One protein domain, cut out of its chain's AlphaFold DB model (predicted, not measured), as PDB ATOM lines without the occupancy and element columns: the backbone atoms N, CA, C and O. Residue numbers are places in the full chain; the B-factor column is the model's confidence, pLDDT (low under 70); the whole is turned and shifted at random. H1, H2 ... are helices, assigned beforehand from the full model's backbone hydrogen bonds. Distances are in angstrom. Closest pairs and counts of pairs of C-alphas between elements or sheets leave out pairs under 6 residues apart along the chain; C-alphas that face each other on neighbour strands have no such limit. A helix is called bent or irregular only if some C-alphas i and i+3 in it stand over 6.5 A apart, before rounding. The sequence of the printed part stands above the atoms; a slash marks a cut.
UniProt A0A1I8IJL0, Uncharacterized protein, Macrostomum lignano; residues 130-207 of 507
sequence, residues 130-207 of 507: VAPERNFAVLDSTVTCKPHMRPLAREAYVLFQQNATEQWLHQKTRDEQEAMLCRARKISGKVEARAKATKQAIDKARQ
ATOM      1  N   VAL A 130     226.580 209.803 172.798       83.62
ATOM      2  CA  VAL A 130     225.775 208.827 173.553       83.62
ATOM      3  C   VAL A 130     225.135 207.809 172.612       83.62
ATOM      4  O   VAL A 130     225.154 206.606 172.872       83.62
ATOM      5  N   ALA A 131     224.582 208.272 171.489       81.31
ATOM      6  CA  ALA A 131     223.989 207.387 170.490       81.31
ATOM      7  C   ALA A 131     225.006 206.382 169.904       81.31
ATOM      8  O   ALA A 131     224.732 205.178 169.961       81.31
ATOM      9  N   PRO A 132     226.174 206.806 169.371       84.50
ATOM     10  CA  PRO A 132     227.169 205.857 168.884       84.50
ATOM     11  C   PRO A 132     227.768 204.986 169.996       84.50
ATOM     12  O   PRO A 132     227.979 203.801 169.754       84.50
ATOM     13  N   GLU A 133     227.989 205.498 171.210       90.06
ATOM     14  CA  GLU A 133     228.459 204.684 172.341       90.06
ATOM     15  C   GLU A 133     227.469 203.577 172.697       90.06
ATOM     16  O   GLU A 133     227.861 202.420 172.843       90.06
ATOM     17  N   ARG A 134     226.170 203.890 172.747       87.81
ATOM     18  CA  ARG A 134     225.126 202.884 172.961       87.81
ATOM     19  C   ARG A 134     225.152 201.814 171.870       87.81
ATOM     20  O   ARG A 134     225.018 200.633 172.176       87.81
ATOM     21  N   ASN A 135     225.361 202.201 170.612       89.19
ATOM     22  CA  ASN A 135     225.483 201.240 169.513       89.19
ATOM     23  C   ASN A 135     226.703 200.336 169.674       89.19
ATOM     24  O   ASN A 135     226.607 199.136 169.424       89.19
ATOM     25  N   PHE A 136     227.839 200.900 170.090       91.12
ATOM     26  CA  PHE A 136     229.040 200.123 170.369       91.12
ATOM     27  C   PHE A 136     228.835 199.183 171.550       91.12
ATOM     28  O   PHE A 136     229.235 198.032 171.447       91.12
ATOM     29  N   ALA A 137     228.157 199.617 172.611       91.38
ATOM     30  CA  ALA A 137     227.835 198.767 173.752       91.38
ATOM     31  C   ALA A 137     226.938 197.584 173.347       91.38
ATOM     32  O   ALA A 137     227.213 196.442 173.714       91.38
ATOM     33  N   VAL A 138     225.902 197.824 172.533       90.25
ATOM     34  CA  VAL A 138     225.059 196.749 171.983       90.25
ATOM     35  C   VAL A 138     225.886 195.824 171.092       90.25
ATOM     36  O   VAL A 138     225.806 194.605 171.226       90.25
ATOM     37  N   LEU A 139     226.706 196.377 170.196       92.56
ATOM     38  CA  LEU A 139     227.555 195.579 169.320       92.56
ATOM     39  C   LEU A 139     228.521 194.707 170.130       92.56
ATOM     40  O   LEU A 139     228.594 193.507 169.885       92.56
ATOM     41  N   ASP A 140     229.209 195.278 171.110       93.44
ATOM     42  CA  ASP A 140     230.174 194.587 171.964       93.44
ATOM     43  C   ASP A 140     229.510 193.479 172.792       93.44
ATOM     44  O   ASP A 140     229.943 192.322 172.769       93.44
ATOM     45  N   SER A 141     228.360 193.782 173.401       92.06
ATOM     46  CA  SER A 141     227.527 192.786 174.076       92.06
ATOM     47  C   SER A 141     227.130 191.651 173.127       92.06
ATOM     48  O   SER A 141     227.270 190.476 173.463       92.06
ATOM     49  N   THR A 142     226.707 191.955 171.897       92.38
ATOM     50  CA  THR A 142     226.331 190.912 170.932       92.38
ATOM     51  C   THR A 142     227.512 190.092 170.419       92.38
ATOM     52  O   THR A 142     227.338 188.918 170.090       92.38
ATOM     53  N   VAL A 143     228.708 190.674 170.334       92.56
ATOM     54  CA  VAL A 143     229.935 189.951 169.979       92.56
ATOM     55  C   VAL A 143     230.283 188.956 171.081       92.56
ATOM     56  O   VAL A 143     230.573 187.801 170.773       92.56
ATOM     57  N   THR A 144     230.185 189.391 172.335       92.88
ATOM     58  CA  THR A 144     230.532 188.600 173.518       92.88
ATOM     59  C   THR A 144     229.498 187.510 173.803       92.88
ATOM     60  O   THR A 144     229.845 186.339 173.921       92.88
ATOM     61  N   CYS A 145     228.210 187.855 173.842       93.25
ATOM     62  CA  CYS A 145     227.139 186.918 174.188       93.25
ATOM     63  C   CYS A 145     226.702 186.028 173.015       93.25
ATOM     64  O   CYS A 145     226.140 184.957 173.231       93.25
ATOM     65  N   LYS A 146     226.906 186.463 171.762       92.62
ATOM     66  CA  LYS A 146     226.508 185.717 170.552       92.62
ATOM     67  C   LYS A 146     227.671 185.641 169.551       92.62
ATOM     68  O   LYS A 146     227.577 186.201 168.447       92.62
ATOM     69  N   PRO A 147     228.764 184.919 169.871       90.38
ATOM     70  CA  PRO A 147     229.990 184.900 169.064       90.38
ATOM     71  C   PRO A 147     229.786 184.336 167.649       90.38
ATOM     72  O   PRO A 147     230.435 184.794 166.709       90.38
ATOM     73  N   HIS A 148     228.827 183.425 167.469       92.00
ATOM     74  CA  HIS A 148     228.504 182.816 166.173       92.00
ATOM     75  C   HIS A 148     227.535 183.644 165.310       92.00
ATOM     76  O   HIS A 148     227.230 183.262 164.178       92.00
ATOM     77  N   MET A 149     227.043 184.787 165.807       90.50
ATOM     78  CA  MET A 149     226.179 185.666 165.019       90.50
ATOM     79  C   MET A 149     226.958 186.283 163.852       90.50
ATOM     80  O   MET A 149     228.021 186.881 164.030       90.50
ATOM     81  N   ARG A 150     226.415 186.149 162.636       88.69
ATOM     82  CA  ARG A 150     227.030 186.693 161.416       88.69
ATOM     83  C   ARG A 150     227.151 188.224 161.518       88.69
ATOM     84  O   ARG A 150     226.200 188.846 161.988       88.69
ATOM     85  N   PRO A 151     228.228 188.854 161.005       87.88
ATOM     86  CA  PRO A 151     228.410 190.309 161.081       87.88
ATOM     87  C   PRO A 151     227.219 191.117 160.554       87.88
ATOM     88  O   PRO A 151     226.723 191.988 161.256       87.88
ATOM     89  N   LEU A 152     226.679 190.742 159.387       90.50
ATOM     90  CA  LEU A 152     225.495 191.386 158.806       90.50
ATOM     91  C   LEU A 152     224.268 191.317 159.734       90.50
ATOM     92  O   LEU A 152     223.504 192.270 159.822       90.50
ATOM     93  N   ALA A 153     224.085 190.197 160.438       90.75
ATOM     94  CA  ALA A 153     222.993 190.048 161.396       90.75
ATOM     95  C   ALA A 153     223.219 190.908 162.651       90.75
ATOM     96  O   ALA A 153     222.258 191.460 163.177       90.75
ATOM     97  N   ARG A 154     224.476 191.075 163.096       91.88
ATOM     98  CA  ARG A 154     224.812 192.004 164.191       91.88
ATOM     99  C   ARG A 154     224.503 193.446 163.811       91.88
ATOM    100  O   ARG A 154     223.842 194.143 164.570       91.88
ATOM    101  N   GLU A 155     224.945 193.870 162.631       90.25
ATOM    102  CA  GLU A 155     224.676 195.210 162.101       90.25
ATOM    103  C   GLU A 155     223.170 195.467 161.996       90.25
ATOM    104  O   GLU A 155     222.682 196.487 162.477       90.25
ATOM    105  N   ALA A 156     222.418 194.512 161.438       91.06
ATOM    106  CA  ALA A 156     220.966 194.605 161.353       91.06
ATOM    107  C   ALA A 156     220.309 194.706 162.738       91.06
ATOM    108  O   ALA A 156     219.401 195.512 162.910       91.06
ATOM    109  N   TYR A 157     220.780 193.940 163.726       91.38
ATOM    110  CA  TYR A 157     220.264 193.987 165.094       91.38
ATOM    111  C   TYR A 157     220.505 195.348 165.762       91.38
ATOM    112  O   TYR A 157     219.567 195.943 166.291       91.38
ATOM    113  N   VAL A 158     221.733 195.875 165.676       92.00
ATOM    114  CA  VAL A 158     222.079 197.200 166.218       92.00
ATOM    115  C   VAL A 158     221.219 198.285 165.569       92.00
ATOM    116  O   VAL A 158     220.633 199.104 166.273       92.00
ATOM    117  N   LEU A 159     221.078 198.263 164.238       90.56
ATOM    118  CA  LEU A 159     220.255 199.234 163.509       90.56
ATOM    119  C   LEU A 159     218.768 199.120 163.860       90.56
ATOM    120  O   LEU A 159     218.101 200.139 164.028       90.56
ATOM    121  N   PHE A 160     218.251 197.900 163.990       90.31
ATOM    122  CA  PHE A 160     216.857 197.651 164.351       90.31
ATOM    123  C   PHE A 160     216.526 198.229 165.733       90.31
ATOM    124  O   PHE A 160     215.500 198.891 165.900       90.31
ATOM    125  N   GLN A 161     217.427 198.043 166.704       87.69
ATOM    126  CA  GLN A 161     217.278 198.591 168.049       87.69
ATOM    127  C   GLN A 161     217.455 200.115 168.074       87.69
ATOM    128  O   GLN A 161     216.648 200.820 168.677       87.69
ATOM    129  N   GLN A 162     218.487 200.642 167.407       85.75
ATOM    130  CA  GLN A 162     218.779 202.076 167.413       85.75
ATOM    131  C   GLN A 162     217.656 202.896 166.776       85.75
ATOM    132  O   GLN A 162     217.288 203.940 167.311       85.75
ATOM    133  N   ASN A 163     217.106 202.416 165.663       87.88
ATOM    134  CA  ASN A 163     216.051 203.107 164.928       87.88
ATOM    135  C   ASN A 163     214.659 202.900 165.546       87.88
ATOM    136  O   ASN A 163     213.672 203.267 164.913       87.88
ATOM    137  N   ALA A 164     214.564 202.257 166.720       87.44
ATOM    138  CA  ALA A 164     213.304 201.871 167.355       87.44
ATOM    139  C   ALA A 164     212.339 201.192 166.362       87.44
ATOM    140  O   ALA A 164     211.133 201.441 166.363       87.44
ATOM    141  N   THR A 165     212.885 200.353 165.469       90.19
ATOM    142  CA  THR A 165     212.133 199.818 164.325       90.19
ATOM    143  C   THR A 165     210.954 198.966 164.782       90.19
ATOM    144  O   THR A 165     209.908 198.999 164.148       90.19
ATOM    145  N   GLU A 166     211.086 198.266 165.910       90.06
ATOM    146  CA  GLU A 166     209.993 197.530 166.553       90.06
ATOM    147  C   GLU A 166     208.836 198.445 166.969       90.06
ATOM    148  O   GLU A 166     207.693 198.216 166.577       90.06
ATOM    149  N   GLN A 167     209.128 199.526 167.699       93.06
ATOM    150  CA  GLN A 167     208.113 200.487 168.149       93.06
ATOM    151  C   GLN A 167     207.425 201.159 166.958       93.06
ATOM    152  O   GLN A 167     206.202 201.280 166.932       93.06
ATOM    153  N   TRP A 168     208.203 201.551 165.948       93.81
ATOM    154  CA  TRP A 168     207.677 202.111 164.706       93.81
ATOM    155  C   TRP A 168     206.784 201.116 163.955       93.81
ATOM    156  O   TRP A 168     205.731 201.501 163.449       93.81
ATOM    157  N   LEU A 169     207.166 199.836 163.908       92.69
ATOM    158  CA  LEU A 169     206.384 198.791 163.250       92.69
ATOM    159  C   LEU A 169     205.052 198.555 163.978       92.69
ATOM    160  O   LEU A 169     204.021 198.441 163.322       92.69
ATOM    161  N   HIS A 170     205.048 198.566 165.315       92.19
ATOM    162  CA  HIS A 170     203.831 198.421 166.121       92.19
ATOM    163  C   HIS A 170     202.818 199.560 165.941       92.19
ATOM    164  O   HIS A 170     201.628 199.341 166.152       92.19
ATOM    165  N   GLN A 171     203.257 200.749 165.520       94.69
ATOM    166  CA  GLN A 171     202.367 201.875 165.209       94.69
ATOM    167  C   GLN A 171     201.662 201.735 163.849       94.69
ATOM    168  O   GLN A 171     200.778 202.529 163.533       94.69
ATOM    169  N   LYS A 172     202.056 200.763 163.017       94.62
ATOM    170  CA  LYS A 172     201.458 200.512 161.698       94.62
ATOM    171  C   LYS A 172     200.287 199.544 161.780       94.62
ATOM    172  O   LYS A 172     200.201 198.730 162.696       94.62
ATOM    173  N   THR A 173     199.406 199.600 160.787       96.25
ATOM    174  CA  THR A 173     198.311 198.630 160.648       96.25
ATOM    175  C   THR A 173     198.851 197.234 160.318       96.25
ATOM    176  O   THR A 173     199.963 197.094 159.807       96.25
ATOM    177  N   ARG A 174     198.071 196.176 160.581       93.88
ATOM    178  CA  ARG A 174     198.505 194.793 160.292       93.88
ATOM    179  C   ARG A 174     198.855 194.578 158.816       93.88
ATOM    180  O   ARG A 174     199.857 193.930 158.529       93.88
ATOM    181  N   ASP A 175     198.083 195.164 157.907       94.81
ATOM    182  CA  ASP A 175     198.309 195.030 156.464       94.81
ATOM    183  C   ASP A 175     199.614 195.713 156.032       94.81
ATOM    184  O   ASP A 175     200.390 195.159 155.251       94.81
ATOM    185  N   GLU A 176     199.910 196.888 156.593       94.69
ATOM    186  CA  GLU A 176     201.175 197.586 156.358       94.69
ATOM    187  C   GLU A 176     202.369 196.809 156.922       94.69
ATOM    188  O   GLU A 176     203.390 196.680 156.241       94.69
ATOM    189  N   GLN A 177     202.247 196.262 158.138       93.38
ATOM    190  CA  GLN A 177     203.291 195.439 158.751       93.38
ATOM    191  C   GLN A 177     203.603 194.213 157.882       93.38
ATOM    192  O   GLN A 177     204.768 193.970 157.550       93.38
ATOM    193  N   GLU A 178     202.576 193.473 157.452       94.50
ATOM    194  CA  GLU A 178     202.748 192.287 156.610       94.50
ATOM    195  C   GLU A 178     203.357 192.649 155.250       94.50
ATOM    196  O   GLU A 178     204.298 191.989 154.801       94.50
ATOM    197  N   ALA A 179     202.906 193.738 154.616       95.12
ATOM    198  CA  ALA A 179     203.473 194.217 153.356       95.12
ATOM    199  C   ALA A 179     204.970 194.562 153.489       95.12
ATOM    200  O   ALA A 179     205.781 194.192 152.627       95.12
ATOM    201  N   MET A 180     205.365 195.222 154.582       93.56
ATOM    202  CA  MET A 180     206.762 195.562 154.867       93.56
ATOM    203  C   MET A 180     207.616 194.317 155.128       93.56
ATOM    204  O   MET A 180     208.691 194.185 154.536       93.56
ATOM    205  N   LEU A 181     207.140 193.373 155.943       92.81
ATOM    206  CA  LEU A 181     207.850 192.123 156.234       92.81
ATOM    207  C   LEU A 181     207.944 191.215 155.000       92.81
ATOM    208  O   LEU A 181     208.981 190.592 154.760       92.81
ATOM    209  N   CYS A 182     206.900 191.165 154.169       94.44
ATOM    210  CA  CYS A 182     206.925 190.513 152.859       94.44
ATOM    211  C   CYS A 182     208.012 191.117 151.960       94.44
ATOM    212  O   CYS A 182     208.800 190.392 151.344       94.44
ATOM    213  N   ARG A 183     208.094 192.450 151.893       94.00
ATOM    214  CA  ARG A 183     209.127 193.146 151.117       94.00
ATOM    215  C   ARG A 183     210.529 192.883 151.674       94.00
ATOM    216  O   ARG A 183     211.437 192.607 150.891       94.00
ATOM    217  N   ALA A 184     210.705 192.917 152.993       91.44
ATOM    218  CA  ALA A 184     211.976 192.625 153.650       91.44
ATOM    219  C   ALA A 184     212.458 191.200 153.333       91.44
ATOM    220  O   ALA A 184     213.599 191.022 152.907       91.44
ATOM    221  N   ARG A 185     211.564 190.201 153.412       93.06
ATOM    222  CA  ARG A 185     211.851 188.812 153.009       93.06
ATOM    223  C   ARG A 185     212.310 188.714 151.551       93.06
ATOM    224  O   ARG A 185     213.315 188.065 151.276       93.06
ATOM    225  N   LYS A 186     211.642 189.417 150.627       93.62
ATOM    226  CA  LYS A 186     212.024 189.456 149.199       93.62
ATOM    227  C   LYS A 186     213.397 190.099 148.956       93.62
ATOM    228  O   LYS A 186     214.097 189.714 148.022       93.62
ATOM    229  N   ILE A 187     213.778 191.095 149.755       93.31
ATOM    230  CA  ILE A 187     215.039 191.838 149.589       93.31
ATOM    231  C   ILE A 187     216.206 191.163 150.328       93.31
ATOM    232  O   ILE A 187     217.346 191.295 149.883       93.31
ATOM    233  N   SER A 188     215.938 190.403 151.394       89.44
ATOM    234  CA  SER A 188     216.950 189.775 152.258       89.44
ATOM    235  C   SER A 188     218.039 189.036 151.469       89.44
ATOM    236  O   SER A 188     219.220 189.356 151.600       89.44
ATOM    237  N   GLY A 189     217.658 188.157 150.533       91.31
ATOM    238  CA  GLY A 189     218.626 187.418 149.714       91.31
ATOM    239  C   GLY A 189     219.537 188.315 148.863       91.31
ATOM    240  O   GLY A 189     220.720 188.021 148.694       91.31
ATOM    241  N   LYS A 190     219.032 189.457 148.371       93.19
ATOM    242  CA  LYS A 190     219.843 190.439 147.625       93.19
ATOM    243  C   LYS A 190     220.846 191.145 148.539       93.19
ATOM    244  O   LYS A 190     221.980 191.389 148.127       93.19
ATOM    245  N   VAL A 191     220.443 191.459 149.770       91.50
ATOM    246  CA  VAL A 191     221.317 192.082 150.777       91.50
ATOM    247  C   VAL A 191     222.422 191.113 151.193       91.50
ATOM    248  O   VAL A 191     223.591 191.496 151.193       91.50
ATOM    249  N   GLU A 192     222.088 189.847 151.449       90.75
ATOM    250  CA  GLU A 192     223.080 188.816 151.768       90.75
ATOM    251  C   GLU A 192     224.065 188.582 150.614       90.75
ATOM    252  O   GLU A 192     225.278 188.515 150.835       90.75
ATOM    253  N   ALA A 193     223.572 188.508 149.374       92.38
ATOM    254  CA  ALA A 193     224.420 188.363 148.193       92.38
ATOM    255  C   ALA A 193     225.389 189.546 148.043       92.38
ATOM    256  O   ALA A 193     226.583 189.341 147.804       92.38
ATOM    257  N   ARG A 194     224.905 190.779 148.256       92.81
ATOM    258  CA  ARG A 194     225.738 191.987 148.250       92.81
ATOM    259  C   ARG A 194     226.801 191.936 149.345       92.81
ATOM    260  O   ARG A 194     227.972 192.151 149.047       92.81
ATOM    261  N   ALA A 195     226.429 191.593 150.577       90.00
ATOM    262  CA  ALA A 195     227.374 191.475 151.688       90.00
ATOM    263  C   ALA A 195     228.454 190.412 151.413       90.00
ATOM    264  O   ALA A 195     229.642 190.641 151.657       90.00
ATOM    265  N   LYS A 196     228.071 189.269 150.830       91.56
ATOM    266  CA  LYS A 196     229.003 188.212 150.413       91.56
ATOM    267  C   LYS A 196     229.973 188.696 149.332       91.56
ATOM    268  O   LYS A 196     231.163 188.393 149.422       91.56
ATOM    269  N   ALA A 197     229.492 189.445 148.339       94.00
ATOM    270  CA  ALA A 197     230.330 190.021 147.287       94.00
ATOM    271  C   ALA A 197     231.318 191.054 147.851       94.00
ATOM    272  O   ALA A 197     232.510 191.001 147.550       94.00
ATOM    273  N   THR A 198     230.856 191.940 148.740       91.12
ATOM    274  CA  THR A 198     231.716 192.917 149.422       91.12
ATOM    275  C   THR A 198     232.795 192.231 150.258       91.12
ATOM    276  O   THR A 198     233.962 192.605 150.160       91.12
ATOM    277  N   LYS A 199     232.449 191.181 151.018       90.31
ATOM    278  CA  LYS A 199     233.431 190.393 151.777       90.31
ATOM    279  C   LYS A 199     234.518 189.815 150.864       90.31
ATOM    280  O   LYS A 199     235.698 189.992 151.138       90.31
ATOM    281  N   GLN A 200     234.129 189.195 149.749       94.38
ATOM    282  CA  GLN A 200     235.083 188.631 148.784       94.38
ATOM    283  C   GLN A 200     235.997 189.697 148.170       94.38
ATOM    284  O   GLN A 200     237.192 189.458 148.007       94.38
ATOM    285  N   ALA A 201     235.461 190.880 147.860       95.19
ATOM    286  CA  ALA A 201     236.257 191.992 147.351       95.19
ATOM    287  C   ALA A 201     237.295 192.474 148.381       95.19
ATOM    288  O   ALA A 201     238.451 192.702 148.025       95.19
ATOM    289  N   ILE A 202     236.906 192.575 149.657       93.69
ATOM    290  CA  ILE A 202     237.812 192.941 150.755       93.69
ATOM    291  C   ILE A 202     238.909 191.886 150.927       93.69
ATOM    292  O   ILE A 202     240.082 192.242 151.032       93.69
ATOM    293  N   ASP A 203     238.549 190.604 150.925       94.06
ATOM    294  CA  ASP A 203     239.510 189.510 151.082       94.06
ATOM    295  C   ASP A 203     240.517 189.489 149.921       94.06
ATOM    296  O   ASP A 203     241.726 189.423 150.152       94.06
ATOM    297  N   LYS A 204     240.050 189.676 148.678       96.06
ATOM    298  CA  LYS A 204     240.919 189.797 147.497       96.06
ATOM    299  C   LYS A 204     241.862 191.000 147.596       96.06
ATOM    300  O   LYS A 204     243.052 190.871 147.320       96.06
ATOM    301  N   ALA A 205     241.361 192.159 148.026       95.50
ATOM    302  CA  ALA A 205     242.185 193.354 148.207       95.50
ATOM    303  C   ALA A 205     243.261 193.156 149.290       95.50
ATOM    304  O   ALA A 205     244.401 193.598 149.129       95.50
ATOM    305  N   ARG A 206     242.933 192.451 150.381       94.50
ATOM    306  CA  ARG A 206     243.898 192.094 151.433       94.50
ATOM    307  C   ARG A 206     244.986 191.159 150.911       94.50
ATOM    308  O   ARG A 206     246.160 191.420 151.167       94.50
ATOM    309  N   GLN A 207     244.614 190.131 150.149       95.62
ATOM    310  CA  GLN A 207     245.565 189.209 149.518       95.62
ATOM    311  C   GLN A 207     246.510 189.942 148.561       95.62
ATOM    312  O   GLN A 207     247.722 189.777 148.650       95.62
TER     313      GLN A 207
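Overview. This is residues 130 to 207 of the 507 residues of an uncharacterized protein of Macrostomum lignano (UniProt A0A1I8IJL0). Picture a loose, open hook: H2 and the short H3 make one limb, the chain turns back at residues 171 to 173, and the long, bent helix H4 makes the other limb, with few contacts between the two. H1 packs on H2 as a helical hairpin, on the side of H2 away from H4, and the last residues of H4, 197 to 207, stick out past the rest. The printed part has 78 residues with four named helices, in the order H1, H2, H3, H4, and no named strand; the class is all helix. The whole is loose, with a radius of gyration of the C-alphas of 15.4 A, and elongated, spanning 49 by 32 by 21 A.

Along the chain. Find C-alpha 130 at (225.775, 208.827, 173.553); from there H1, residues 130 to 145, runs 22.0 A to C-alpha 145. H2, residues 151 to 162, begins at C-alpha 151, at (228.410, 190.309, 161.081), and is 16.5 A long. H3 is short, residues 165 to 170. H4, residues 174 to 207, was assigned as one helix by its hydrogen bonds, but it is bent: C-alphas 186 and 189 are 6.9 A apart. Its arm H4a, residues 174 to 186, is 18.3 A long, and its arm H4b, residues 189 to 207, runs 27.0 A to C-alpha 207 at (245.565, 189.209, 149.518).

Arrangement. Look first at H1 and H2, a hairpin: they touch, closest at the C-alphas of Asn 135 and Val 158, 6.2 A apart, and run opposite ways at a steep tilt of 43 degrees. H2 and H3 are close but not clearly touching; their closest C-alphas, of Phe 160 and Glu 166, are 7.2 A apart. Turn next to Leu 169 and Gln 177, the closest C-alphas of H3 and H4a at 6.4 A; these two are also close but not clearly touching, and run opposite ways at 36 degrees, only just a steep tilt. H4a and H4b stand at 37 degrees, again only just steep. H4b comes back to H2, close but not clearly touching, with the C-alphas of Leu 152 and Ala 195 closest at 7.4 A. H1 is apart from H3, H4a and H4b. In H1, H2, H3, H4a and H4b every O i to N i+4 pair is within hydrogen-bond range.

Size, cuts and confidence. The two C-alphas farthest apart, those of Thr 173 and Gln 207, are 49.5 A from each other. Residues 182 to 190 and 197 to 207, which belong to H4, stand free. The links H1 to H2, H2 to H3 and H3 to H4 are tight, and the printed part has no cut. The mean pLDDT of the printed part is 91.7, and no printed residue is under 70.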